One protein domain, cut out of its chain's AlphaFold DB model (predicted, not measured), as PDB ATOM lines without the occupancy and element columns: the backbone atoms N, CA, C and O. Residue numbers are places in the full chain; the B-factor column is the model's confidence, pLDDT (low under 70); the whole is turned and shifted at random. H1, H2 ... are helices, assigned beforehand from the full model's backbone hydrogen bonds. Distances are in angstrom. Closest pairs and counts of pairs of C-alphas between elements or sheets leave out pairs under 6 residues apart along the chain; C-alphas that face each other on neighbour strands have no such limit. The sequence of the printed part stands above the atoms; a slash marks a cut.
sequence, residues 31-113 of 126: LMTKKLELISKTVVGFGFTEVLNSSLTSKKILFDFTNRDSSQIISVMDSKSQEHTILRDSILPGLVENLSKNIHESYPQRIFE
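This is residues 31 to 113 of the 126 residues of the protein "Phenylalanyl-tRNA synthetase subunit beta (FARSB, pheT)" of uncultured marine thaumarchaeote AD1000_36_B08 (UniProt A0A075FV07). This is a loose model with little regular structure: long loops join three helices, H1 making an arm whose residues 31 to 39 stick out, and H2 meeting H3 nearly at right angles. Residues 100 to 108 stick out as well. The printed part has 83 residues, 31 of them in H1, H2 and H3, in that order, with no named strand; its class is all helix. The radius of gyration of the C-alphas is 14.9 A, and the spans are 40 by 38 by 25 A.

H1, residues 31 to 45, is apart from H2, residues 59 to 64, and from H3, residues 92 to 101. H2 and H3 touch, about perpendicular at 74 degrees; their closest C-alphas, of Leu 62 and Pro 93, are 5.5 A apart. Residues 49 to 50 pair with 111 to 112, parallel, and 56 to 57 with 86 to 87, antiparallel. In H1, H2 and H3 every O i to N i+4 pair is within hydrogen-bond range.

H1 begins at C-alpha 31 (376.725, 335.102, 489.443) and is 21.1 A long. H2 is 6.6 A long. H3 is 14.4 A long and ends at C-alpha 101 (348.670, 315.410, 483.175).

The C-alphas farthest apart, of Gly 45 and Asp 78, are 41.2 A apart. Both links are long. The printed part has no cut, and no printed residue is under 70 in pLDDT.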
ATOM      1  N   LEU A  31     377.714 334.194 488.859       96.00
ATOM      2  CA  LEU A  31     376.725 335.102 489.443       96.00
ATOM      3  C   LEU A  31     375.291 334.722 489.032       96.00
ATOM      4  O   LEU A  31     374.373 334.830 489.843       96.00
ATOM      5  N   MET A  32     375.107 334.246 487.797       95.25
ATOM      6  CA  MET A  32     373.811 333.794 487.292       95.25
ATOM      7  C   MET A  32     373.304 332.574 488.065       95.25
ATOM      8  O   MET A  32     372.170 332.573 488.532       95.25
ATOM      9  N   THR A  33     374.162 331.575 488.285       95.56
ATOM     10  CA  THR A  33     373.821 330.382 489.074       95.56
ATOM     11  C   THR A  33     373.421 330.759 490.500       95.56
ATOM     12  O   THR A  33     372.391 330.302 490.985       95.56
ATOM     13  N   LYS A  34     374.179 331.653 491.156       97.31
ATOM     14  CA  LYS A  34     373.855 332.131 492.514       97.31
ATOM     15  C   LYS A  34     372.483 332.823 492.563       97.31
ATOM     16  O   LYS A  34     371.726 332.609 493.507       97.31
ATOM     17  N   LYS A  35     372.151 333.633 491.549       96.56
ATOM     18  CA  LYS A  35     370.848 334.313 491.439       96.56
ATOM     19  C   LYS A  35     369.697 333.330 491.223       96.56
ATOM     20  O   LYS A  35     368.693 333.437 491.918       96.56
ATOM     21  N   LEU A  36     369.845 332.381 490.298       95.94
ATOM     22  CA  LEU A  36     368.827 331.359 490.039       95.94
ATOM     23  C   LEU A  36     368.566 330.508 491.284       95.94
ATOM     24  O   LEU A  36     367.415 330.333 491.662       95.94
ATOM     25  N   GLU A  37     369.619 330.083 491.990       96.19
ATOM     26  CA  GLU A  37     369.477 329.343 493.251       96.19
ATOM     27  C   GLU A  37     368.710 330.136 494.314       96.19
ATOM     28  O   GLU A  37     367.897 329.563 495.040       96.19
ATOM     29  N   LEU A  38     368.948 331.447 494.422       97.44
ATOM     30  CA  LEU A  38     368.219 332.300 495.357       97.44
ATOM     31  C   LEU A  38     366.730 332.389 494.991       97.44
ATOM     32  O   LEU A  38     365.882 332.278 495.877       97.44
ATOM     33  N   ILE A  39     366.417 332.560 493.704       96.88
ATOM     34  CA  ILE A  39     365.037 332.612 493.202       96.88
ATOM     35  C   ILE A  39     364.334 331.281 493.474       96.88
ATOM     36  O   ILE A  39     363.294 331.291 494.132       96.88
ATOM     37  N   SER A  40     364.913 330.148 493.062       96.94
ATOM     38  CA  SER A  40     364.303 328.829 493.276       96.94
ATOM     39  C   SER A  40     364.071 328.555 494.761       96.94
ATOM     40  O   SER A  40     362.964 328.190 495.145       96.94
ATOM     41  N   LYS A  41     365.051 328.833 495.637       97.62
ATOM     42  CA  LYS A  41     364.873 328.674 497.095       97.62
ATOM     43  C   LYS A  41     363.756 329.551 497.655       97.62
ATOM     44  O   LYS A  41     363.005 329.103 498.515       97.62
ATOM     45  N   THR A  42     363.645 330.786 497.172       98.12
ATOM     46  CA  THR A  42     362.603 331.722 497.610       98.12
ATOM     47  C   THR A  42     361.218 331.224 497.198       98.12
ATOM     48  O   THR A  42     360.307 331.188 498.019       98.12
ATOM     49  N   VAL A  43     361.064 330.787 495.946       97.88
ATOM     50  CA  VAL A  43     359.790 330.292 495.400       97.88
ATOM     51  C   VAL A  43     359.364 328.984 496.076       97.88
ATOM     52  O   VAL A  43     358.204 328.850 496.466       97.88
ATOM     53  N   VAL A  44     360.309 328.076 496.336       97.69
ATOM     54  CA  VAL A  44     360.068 326.882 497.165       97.69
ATOM     55  C   VAL A  44     359.634 327.268 498.581       97.69
ATOM     56  O   VAL A  44     358.691 326.687 499.111       97.69
ATOM     57  N   GLY A  45     360.241 328.301 499.173       97.75
ATOM     58  CA  GLY A  45     359.830 328.852 500.469       97.75
ATOM     59  C   GLY A  45     358.385 329.370 500.505       97.75
ATOM     60  O   GLY A  45     357.760 329.356 501.563       97.75
ATOM     61  N   PHE A  46     357.819 329.759 499.357       97.38
ATOM     62  CA  PHE A  46     356.403 330.125 499.206       97.38
ATOM     63  C   PHE A  46     355.464 328.924 498.963       97.38
ATOM     64  O   PHE A  46     354.264 329.108 498.725       97.38
ATOM     65  N   GLY A  47     355.983 327.696 499.037       96.44
ATOM     66  CA  GLY A  47     355.211 326.461 498.889       96.44
ATOM     67  C   GLY A  47     354.949 326.059 497.439       96.44
ATOM     68  O   GLY A  47     353.938 325.418 497.165       96.44
ATOM     69  N   PHE A  48     355.810 326.471 496.506       98.00
ATOM     70  CA  PHE A  48     355.788 325.988 495.127       98.00
ATOM     71  C   PHE A  48     356.758 324.813 494.945       98.00
ATOM     72  O   PHE A  48     357.834 324.780 495.537       98.00
ATOM     73  N   THR A  49     356.405 323.893 494.056       96.94
ATOM     74  CA  THR A  49     357.241 322.761 493.649       96.94
ATOM     75  C   THR A  49     357.962 323.087 492.344       96.94
ATOM     76  O   THR A  49     357.332 323.499 491.368       96.94
ATOM     77  N   GLU A  50     359.284 322.908 492.309       97.38
ATOM     78  CA  GLU A  50     360.057 323.063 491.073       97.38
ATOM     79  C   GLU A  50     359.823 321.853 490.162       97.38
ATOM     80  O   GLU A  50     359.938 320.707 490.601       97.38
ATOM     81  N   VAL A  51     359.488 322.101 488.897       97.25
ATOM     82  CA  VAL A  51     359.306 321.064 487.875       97.25
ATOM     83  C   VAL A  51     360.357 321.207 486.781       97.25
ATOM     84  O   VAL A  51     360.816 322.306 486.477       97.25
ATOM     85  N   LEU A  52     360.730 320.079 486.178       95.62
ATOM     86  CA  LEU A  52     361.726 320.017 485.112       95.62
ATOM     87  C   LEU A  52     361.078 319.485 483.842       95.62
ATOM     88  O   LEU A  52     360.780 318.295 483.738       95.62
ATOM     89  N   ASN A  53     360.881 320.372 482.871       95.75
ATOM     90  CA  ASN A  53     360.340 320.008 481.570       95.75
ATOM     91  C   ASN A  53     361.457 319.864 480.535       95.75
ATOM     92  O   ASN A  53     362.494 320.529 480.597       95.75
ATOM     93  N   SER A  54     361.227 319.015 479.534       94.06
ATOM     94  CA  SER A  54     362.153 318.877 478.412       94.06
ATOM     95  C   SER A  54     362.288 320.196 477.646       94.06
ATOM     96  O   SER A  54     361.309 320.901 477.389       94.06
ATOM     97  N   SER A  55     363.516 320.509 477.225       95.12
ATOM     98  CA  SER A  55     363.775 321.613 476.293       95.12
ATOM     99  C   SER A  55     363.320 321.298 474.864       95.12
ATOM    100  O   SER A  55     363.039 322.223 474.104       95.12
ATOM    101  N   LEU A  56     363.224 320.011 474.510       94.44
ATOM    102  CA  LEU A  56     362.649 319.524 473.257       94.44
ATOM    103  C   LEU A  56     361.212 319.059 473.495       94.44
ATOM    104  O   LEU A  56     360.974 318.136 474.274       94.44
ATOM    105  N   THR A  57     360.266 319.676 472.804       93.50
ATOM    106  CA  THR A  57     358.830 319.405 472.891       93.50
ATOM    107  C   THR A  57     358.233 319.248 471.486       93.50
ATOM    108  O   THR A  57     358.957 319.150 470.489       93.50
ATOM    109  N   SER A  58     356.908 319.196 471.395       93.62
ATOM    110  CA  SER A  58     356.167 319.123 470.141       93.62
ATOM    111  C   SER A  58     355.537 320.464 469.780       93.62
ATOM    112  O   SER A  58     355.224 321.289 470.644       93.62
ATOM    113  N   LYS A  59     355.265 320.654 468.483       93.12
ATOM    114  CA  LYS A  59     354.525 321.821 467.979       93.12
ATOM    115  C   LYS A  59     353.167 321.962 468.666       93.12
ATOM    116  O   LYS A  59     352.760 323.066 469.021       93.12
ATOM    117  N   LYS A  60     352.516 320.819 468.887       93.19
ATOM    118  CA  LYS A  60     351.187 320.722 469.478       93.19
ATOM    119  C   LYS A  60     351.136 321.335 470.872       93.19
ATOM    120  O   LYS A  60     350.281 322.168 471.149       93.19
ATOM    121  N   ILE A  61     352.079 320.946 471.728       93.56
ATOM    122  CA  ILE A  61     352.162 321.446 473.104       93.56
ATOM    123  C   ILE A  61     352.529 322.932 473.100       93.56
ATOM    124  O   ILE A  61     351.885 323.734 473.772       93.56
ATOM    125  N   LEU A  62     353.553 323.310 472.330       94.25
ATOM    126  CA  LEU A  62     354.145 324.643 472.421       94.25
ATOM    127  C   LEU A  62     353.293 325.744 471.771       94.25
ATOM    128  O   LEU A  62     353.285 326.863 472.285       94.25
ATOM    129  N   PHE A  63     352.585 325.430 470.679       93.94
ATOM    130  CA  PHE A  63     351.850 326.405 469.865       93.94
ATOM    131  C   PHE A  63     350.362 326.088 469.749       93.94
ATOM    132  O   PHE A  63     349.553 326.951 470.080       93.94
ATOM    133  N   ASP A  64     349.987 324.871 469.338       92.62
ATOM    134  CA  ASP A  64     348.582 324.565 469.019       92.62
ATOM    135  C   ASP A  64     347.680 324.673 470.264       92.62
ATOM    136  O   ASP A  64     346.595 325.244 470.203       92.62
ATOM    137  N   PHE A  65     348.144 324.190 471.422       90.88
ATOM    138  CA  PHE A  65     347.394 324.256 472.685       90.88
ATOM    139  C   PHE A  65     347.379 325.629 473.351       90.88
ATOM    140  O   PHE A  65     346.523 325.887 474.194       90.88
ATOM    141  N   THR A  66     348.316 326.508 473.002       90.81
ATOM    142  CA  THR A  66     348.431 327.837 473.624       90.81
ATOM    143  C   THR A  66     348.122 328.977 472.660       90.81
ATOM    144  O   THR A  66     348.223 330.141 473.041       90.81
ATOM    145  N   ASN A  67     347.711 328.644 471.432       92.38
ATOM    146  CA  ASN A  67     347.401 329.573 470.350       92.38
ATOM    147  C   ASN A  67     348.514 330.615 470.119       92.38
ATOM    148  O   ASN A  67     348.257 331.813 469.985       92.38
ATOM    149  N   ARG A  68     349.771 330.157 470.136       92.38
ATOM    150  CA  ARG A  68     350.964 330.997 469.945       92.38
ATOM    151  C   ARG A  68     351.442 330.944 468.496       92.38
ATOM    152  O   ARG A  68     351.313 329.919 467.834       92.38
ATOM    153  N   ASP A  69     352.030 332.040 468.020       90.94
ATOM    154  CA  ASP A  69     352.601 332.109 466.673       90.94
ATOM    155  C   ASP A  69     353.817 331.182 466.527       90.94
ATOM    156  O   ASP A  69     354.748 331.239 467.327       90.94
ATOM    157  N   SER A  70     353.821 330.359 465.477       90.38
ATOM    158  CA  SER A  70     354.891 329.396 465.199       90.38
ATOM    159  C   SER A  70     355.872 329.864 464.115       90.38
ATOM    160  O   SER A  70     356.602 329.039 463.567       90.38
ATOM    161  N   SER A  71     355.886 331.153 463.749       88.94
ATOM    162  CA  SER A  71     356.733 331.664 462.655       88.94
ATOM    163  C   SER A  71     358.240 331.563 462.932       88.94
ATOM    164  O   SER A  71     359.033 331.416 462.001       88.94
ATOM    165  N   GLN A  72     358.645 331.604 464.206       88.38
ATOM    166  CA  GLN A  72     360.049 331.584 464.646       88.38
ATOM    167  C   GLN A  72     360.487 330.237 465.235       88.38
ATOM    168  O   GLN A  72     361.418 330.175 466.038       88.38
ATOM    169  N   ILE A  73     359.817 329.152 464.848       91.81
ATOM    170  CA  ILE A  73     360.079 327.818 465.383       91.81
ATOM    171  C   ILE A  73     361.502 327.328 465.071       91.81
ATOM    172  O   ILE A  73     362.018 327.522 463.967       91.81
ATOM    173  N   ILE A  74     362.128 326.661 466.044       92.94
ATOM    174  CA  ILE A  74     363.419 325.988 465.876       92.94
ATOM    175  C   ILE A  74     363.182 324.484 466.003       92.94
ATOM    176  O   ILE A  74     362.886 323.986 467.089       92.94
ATOM    177  N   SER A  75     363.293 323.764 464.889       92.19
ATOM    178  CA  SER A  75     363.072 322.318 464.814       92.19
ATOM    179  C   SER A  75     364.375 321.547 464.631       92.19
ATOM    180  O   SER A  75     365.305 322.028 463.981       92.19
ATOM    181  N   VAL A  76     364.422 320.327 465.161       91.06
ATOM    182  CA  VAL A  76     365.475 319.366 464.804       91.06
ATOM    183  C   VAL A  76     365.219 318.810 463.401       91.06
ATOM    184  O   VAL A  76     364.067 318.728 462.975       91.06
ATOM    185  N   MET A  77     366.283 318.456 462.674       86.19
ATOM    186  CA  MET A  77     366.162 317.905 461.316       86.19
ATOM    187  C   MET A  77     365.516 316.519 461.324       86.19
ATOM    188  O   MET A  77     364.538 316.302 460.620       86.19
ATOM    189  N   ASP A  78     366.028 315.626 462.171       84.94
ATOM    190  CA  ASP A  78     365.493 314.284 462.366       84.94
ATOM    191  C   ASP A  78     365.219 314.055 463.847       84.94
ATOM    192  O   ASP A  78     366.059 314.335 464.707       84.94
ATOM    193  N   SER A  79     364.041 313.513 464.147       79.56
ATOM    194  CA  SER A  79     363.705 313.055 465.488       79.56
ATOM    195  C   SER A  79     363.173 311.636 465.456       79.56
ATOM    196  O   SER A  79     362.390 311.260 464.587       79.56
ATOM    197  N   LYS A  80     363.567 310.853 466.462       82.94
ATOM    198  CA  LYS A  80     363.025 309.511 466.702       82.94
ATOM    199  C   LYS A  80     361.645 309.545 467.372       82.94
ATOM    200  O   LYS A  80     361.001 308.506 467.454       82.94
ATOM    201  N   SER A  81     361.203 310.705 467.863       84.75
ATOM    202  CA  SER A  81     359.915 310.884 468.542       84.75
ATOM    203  C   SER A  81     359.192 312.122 468.024       84.75
ATOM    204  O   SER A  81     359.789 313.186 467.878       84.75
ATOM    205  N   GLN A  82     357.879 312.012 467.825       80.88
ATOM    206  CA  GLN A  82     357.037 313.166 467.490       80.88
ATOM    207  C   GLN A  82     356.917 314.164 468.659       80.88
ATOM    208  O   GLN A  82     356.665 315.350 468.440       80.88
ATOM    209  N   GLU A  83     357.153 313.706 469.892       84.12
ATOM    210  CA  GLU A  83     357.069 314.518 471.111       84.12
ATOM    211  C   GLU A  83     358.299 315.411 471.332       84.12
ATOM    212  O   GLU A  83     358.236 316.362 472.106       84.12
ATOM    213  N   HIS A  84     359.404 315.147 470.629       89.00
ATOM    214  CA  HIS A  84     360.678 315.853 470.786       89.00
ATOM    215  C   HIS A  84     361.194 316.332 469.429       89.00
ATOM    216  O   HIS A  84     362.186 315.826 468.904       89.00
ATOM    217  N   THR A  85     360.489 317.289 468.834       92.75
ATOM    218  CA  THR A  85     360.757 317.784 467.472       92.75
ATOM    219  C   THR A  85     361.188 319.248 467.438       92.75
ATOM    220  O   THR A  85     361.822 319.680 466.475       92.75
ATOM    221  N   ILE A  86     360.868 320.024 468.474       93.81
ATOM    222  CA  ILE A  86     361.015 321.481 468.495       93.81
ATOM    223  C   ILE A  86     361.621 321.941 469.816       93.81
ATOM    224  O   ILE A  86     361.251 321.450 470.881       93.81
ATOM    225  N   LEU A  87     362.529 322.913 469.755       95.44
ATOM    226  CA  LEU A  87     363.048 323.584 470.943       95.44
ATOM    227  C   LEU A  87     362.016 324.565 471.503       95.44
ATOM    228  O   LEU A  87     361.425 325.354 470.766       95.44
ATOM    229  N   ARG A  88     361.826 324.534 472.823       95.44
ATOM    230  CA  ARG A  88     360.888 325.426 473.508       95.44
ATOM    231  C   ARG A  88     361.340 326.886 473.460       95.44
ATOM    232  O   ARG A  88     362.475 327.216 473.796       95.44
ATOM    233  N   ASP A  89     360.414 327.772 473.135       95.12
ATOM    234  CA  ASP A  89     360.589 329.228 473.171       95.12
ATOM    235  C   ASP A  89     359.896 329.869 474.394       95.12
ATOM    236  O   ASP A  89     360.008 331.069 474.632       95.12
ATOM    237  N   SER A  90     359.183 329.063 475.186       95.06
ATOM    238  CA  SER A  90     358.501 329.456 476.416       95.06
ATOM    239  C   SER A  90     358.416 328.289 477.396       95.06
ATOM    240  O   SER A  90     358.364 327.127 476.996       95.06
ATOM    241  N   ILE A  91     358.368 328.616 478.686       96.06
ATOM    242  CA  ILE A  91     358.195 327.665 479.794       96.06
ATOM    243  C   ILE A  91     356.707 327.370 480.048       96.06
ATOM    244  O   ILE A  91     356.339 326.250 480.399       96.06
ATOM    245  N   LEU A  92     355.832 328.362 479.835       95.62
ATOM    246  CA  LEU A  92     354.416 328.292 480.206       95.62
ATOM    247  C   LEU A  92     353.677 327.070 479.622       95.62
ATOM    248  O   LEU A  92     352.965 326.420 480.387       95.62
ATOM    249  N   PRO A  93     353.836 326.705 478.333       95.75
ATOM    250  CA  PRO A  93     353.111 325.563 477.776       95.75
ATOM    251  C   PRO A  93     353.448 324.238 478.474       95.75
ATOM    252  O   PRO A  93     352.552 323.430 478.703       95.75
ATOM    253  N   GLY A  94     354.706 324.048 478.892       96.06
ATOM    254  CA  GLY A  94     355.121 322.875 479.668       96.06
ATOM    255  C   GLY A  94     354.515 322.850 481.074       96.06
ATOM    256  O   GLY A  94     354.085 321.804 481.547       96.06
ATOM    257  N   LEU A  95     354.386 324.009 481.731       96.44
ATOM    258  CA  LEU A  95     353.694 324.099 483.023       96.44
ATOM    259  C   LEU A  95     352.203 323.755 482.897       96.44
ATOM    260  O   LEU A  95     351.673 323.023 483.728       96.44
ATOM    261  N   VAL A  96     351.530 324.236 481.848       95.12
ATOM    262  CA  VAL A  96     350.116 323.906 481.591       95.12
ATOM    263  C   VAL A  96     349.945 322.418 481.281       95.12
ATOM    264  O   VAL A  96     349.001 321.795 481.765       95.12
ATOM    265  N   GLU A  97     350.869 321.827 480.523       95.56
ATOM    266  CA  GLU A  97     350.883 320.386 480.268       95.56
ATOM    267  C   GLU A  97     351.065 319.571 481.559       95.56
ATOM    268  O   GLU A  97     350.403 318.551 481.746       95.56
ATOM    269  N   ASN A  98     351.898 320.038 482.490       96.12
ATOM    270  CA  ASN A  98     352.040 319.385 483.789       96.12
ATOM    271  C   ASN A  98     350.726 319.392 484.569       96.12
ATOM    272  O   ASN A  98     350.324 318.349 485.081       96.12
ATOM    273  N   LEU A  99     350.020 320.524 484.608       95.44
ATOM    274  CA  LEU A  99     348.708 320.601 485.257       95.44
ATOM    275  C   LEU A  99     347.688 319.665 484.586       95.44
ATOM    276  O   LEU A  99     346.918 318.998 485.274       95.44
ATOM    277  N   SER A 100     347.703 319.564 483.251       94.25
ATOM    278  CA  SER A 100     346.762 318.709 482.514       94.25
ATOM    279  C   SER A 100     347.039 317.209 482.670       94.25
ATOM    280  O   SER A 100     346.104 316.411 482.626       94.25
ATOM    281  N   LYS A 101     348.296 316.808 482.896       94.62
ATOM    282  CA  LYS A 101     348.670 315.410 483.175       94.62
ATOM    283  C   LYS A 101     348.456 315.013 484.638       94.62
ATOM    284  O   LYS A 101     348.192 313.846 484.919       94.62
ATOM    285  N   ASN A 102     348.513 315.970 485.562       95.81
ATOM    286  CA  ASN A 102     348.413 315.729 487.004       95.81
ATOM    287  C   ASN A 102     347.039 316.108 487.581       95.81
ATOM    288  O   ASN A 102     346.936 316.552 488.717       95.81
ATOM    289  N   ILE A 103     345.948 315.908 486.835       94.69
ATOM    290  CA  ILE A 103     344.582 316.251 487.291       94.69
ATOM    291  C   ILE A 103     344.118 315.498 488.548       94.69
ATOM    292  O   ILE A 103     343.137 315.900 489.170       94.69
ATOM    293  N   HIS A 104     344.792 314.401 488.889       94.62
ATOM    294  CA  HIS A 104     344.522 313.580 490.068       94.62
ATOM    295  C   HIS A 104     345.151 314.152 491.346       94.62
ATOM    296  O   HIS A 104     344.797 313.718 492.440       94.62
ATOM    297  N   GLU A 105     346.057 315.123 491.219       92.88
ATOM    298  CA  GLU A 105     346.698 315.775 492.354       92.88
ATOM    299  C   GLU A 105     345.811 316.856 492.973       92.88
ATOM    300  O   GLU A 105     345.050 317.553 492.292       92.88
ATOM    301  N   SER A 106     345.936 317.016 494.292       91.38
ATOM    302  CA  SER A 106     345.111 317.949 495.062       91.38
ATOM    303  C   SER A 106     345.379 319.404 494.672       91.38
ATOM    304  O   SER A 106     346.522 319.844 494.555       91.38
ATOM    305  N   TYR A 107     344.305 320.178 494.519       91.12
ATOM    306  CA  TYR A 107     344.385 321.610 494.241       91.12
ATOM    307  C   TYR A 107     344.452 322.434 495.538       91.12
ATOM    308  O   TYR A 107     343.853 322.045 496.542       91.12
ATOM    309  N   PRO A 108     345.114 323.609 495.521       93.50
ATOM    310  CA  PRO A 108     345.794 324.221 494.377       93.50
ATOM    311  C   PRO A 108     347.190 323.631 494.120       93.50
ATOM    312  O   PRO A 108     348.033 323.614 495.014       93.50
ATOM    313  N   GLN A 109     347.465 323.247 492.871       96.06
ATOM    314  CA  GLN A 109     348.809 322.857 492.439       96.06
ATOM    315  C   GLN A 109     349.660 324.111 492.212       96.06
ATOM    316  O   GLN A 109     349.305 324.983 491.416       96.06
ATOM    317  N   ARG A 110     350.785 324.217 492.924       96.69
ATOM    318  CA  ARG A 110     351.716 325.348 492.840       96.69
ATOM    319  C   ARG A 110     353.035 324.857 492.272       96.69
ATOM    320  O   ARG A 110     353.832 324.277 492.998       96.69
ATOM    321  N   ILE A 111     353.255 325.080 490.982       97.62
ATOM    322  CA  ILE A 111     354.475 324.658 490.290       97.62
ATOM    323  C   ILE A 111     355.186 325.844 489.651       97.62
ATOM    324  O   ILE A 111     354.555 326.828 489.266       97.62
ATOM    325  N   PHE A 112     356.504 325.744 489.533       98.00
ATOM    326  CA  PHE A 112     357.328 326.701 488.807       98.00
ATOM    327  C   PHE A 112     358.494 325.984 488.129       98.00
ATOM    328  O   PHE A 112     358.843 324.868 488.497       98.00
ATOM    329  N   GLU A 113     359.116 326.637 487.155       97.81
ATOM    330  CA  GLU A 113     360.313 326.125 486.497       97.81
ATOM    331  C   GLU A 113     361.281 327.277 486.227       97.81
ATOM    332  O   GLU A 113     360.874 328.365 485.808       97.81
TER     333      GLU A 113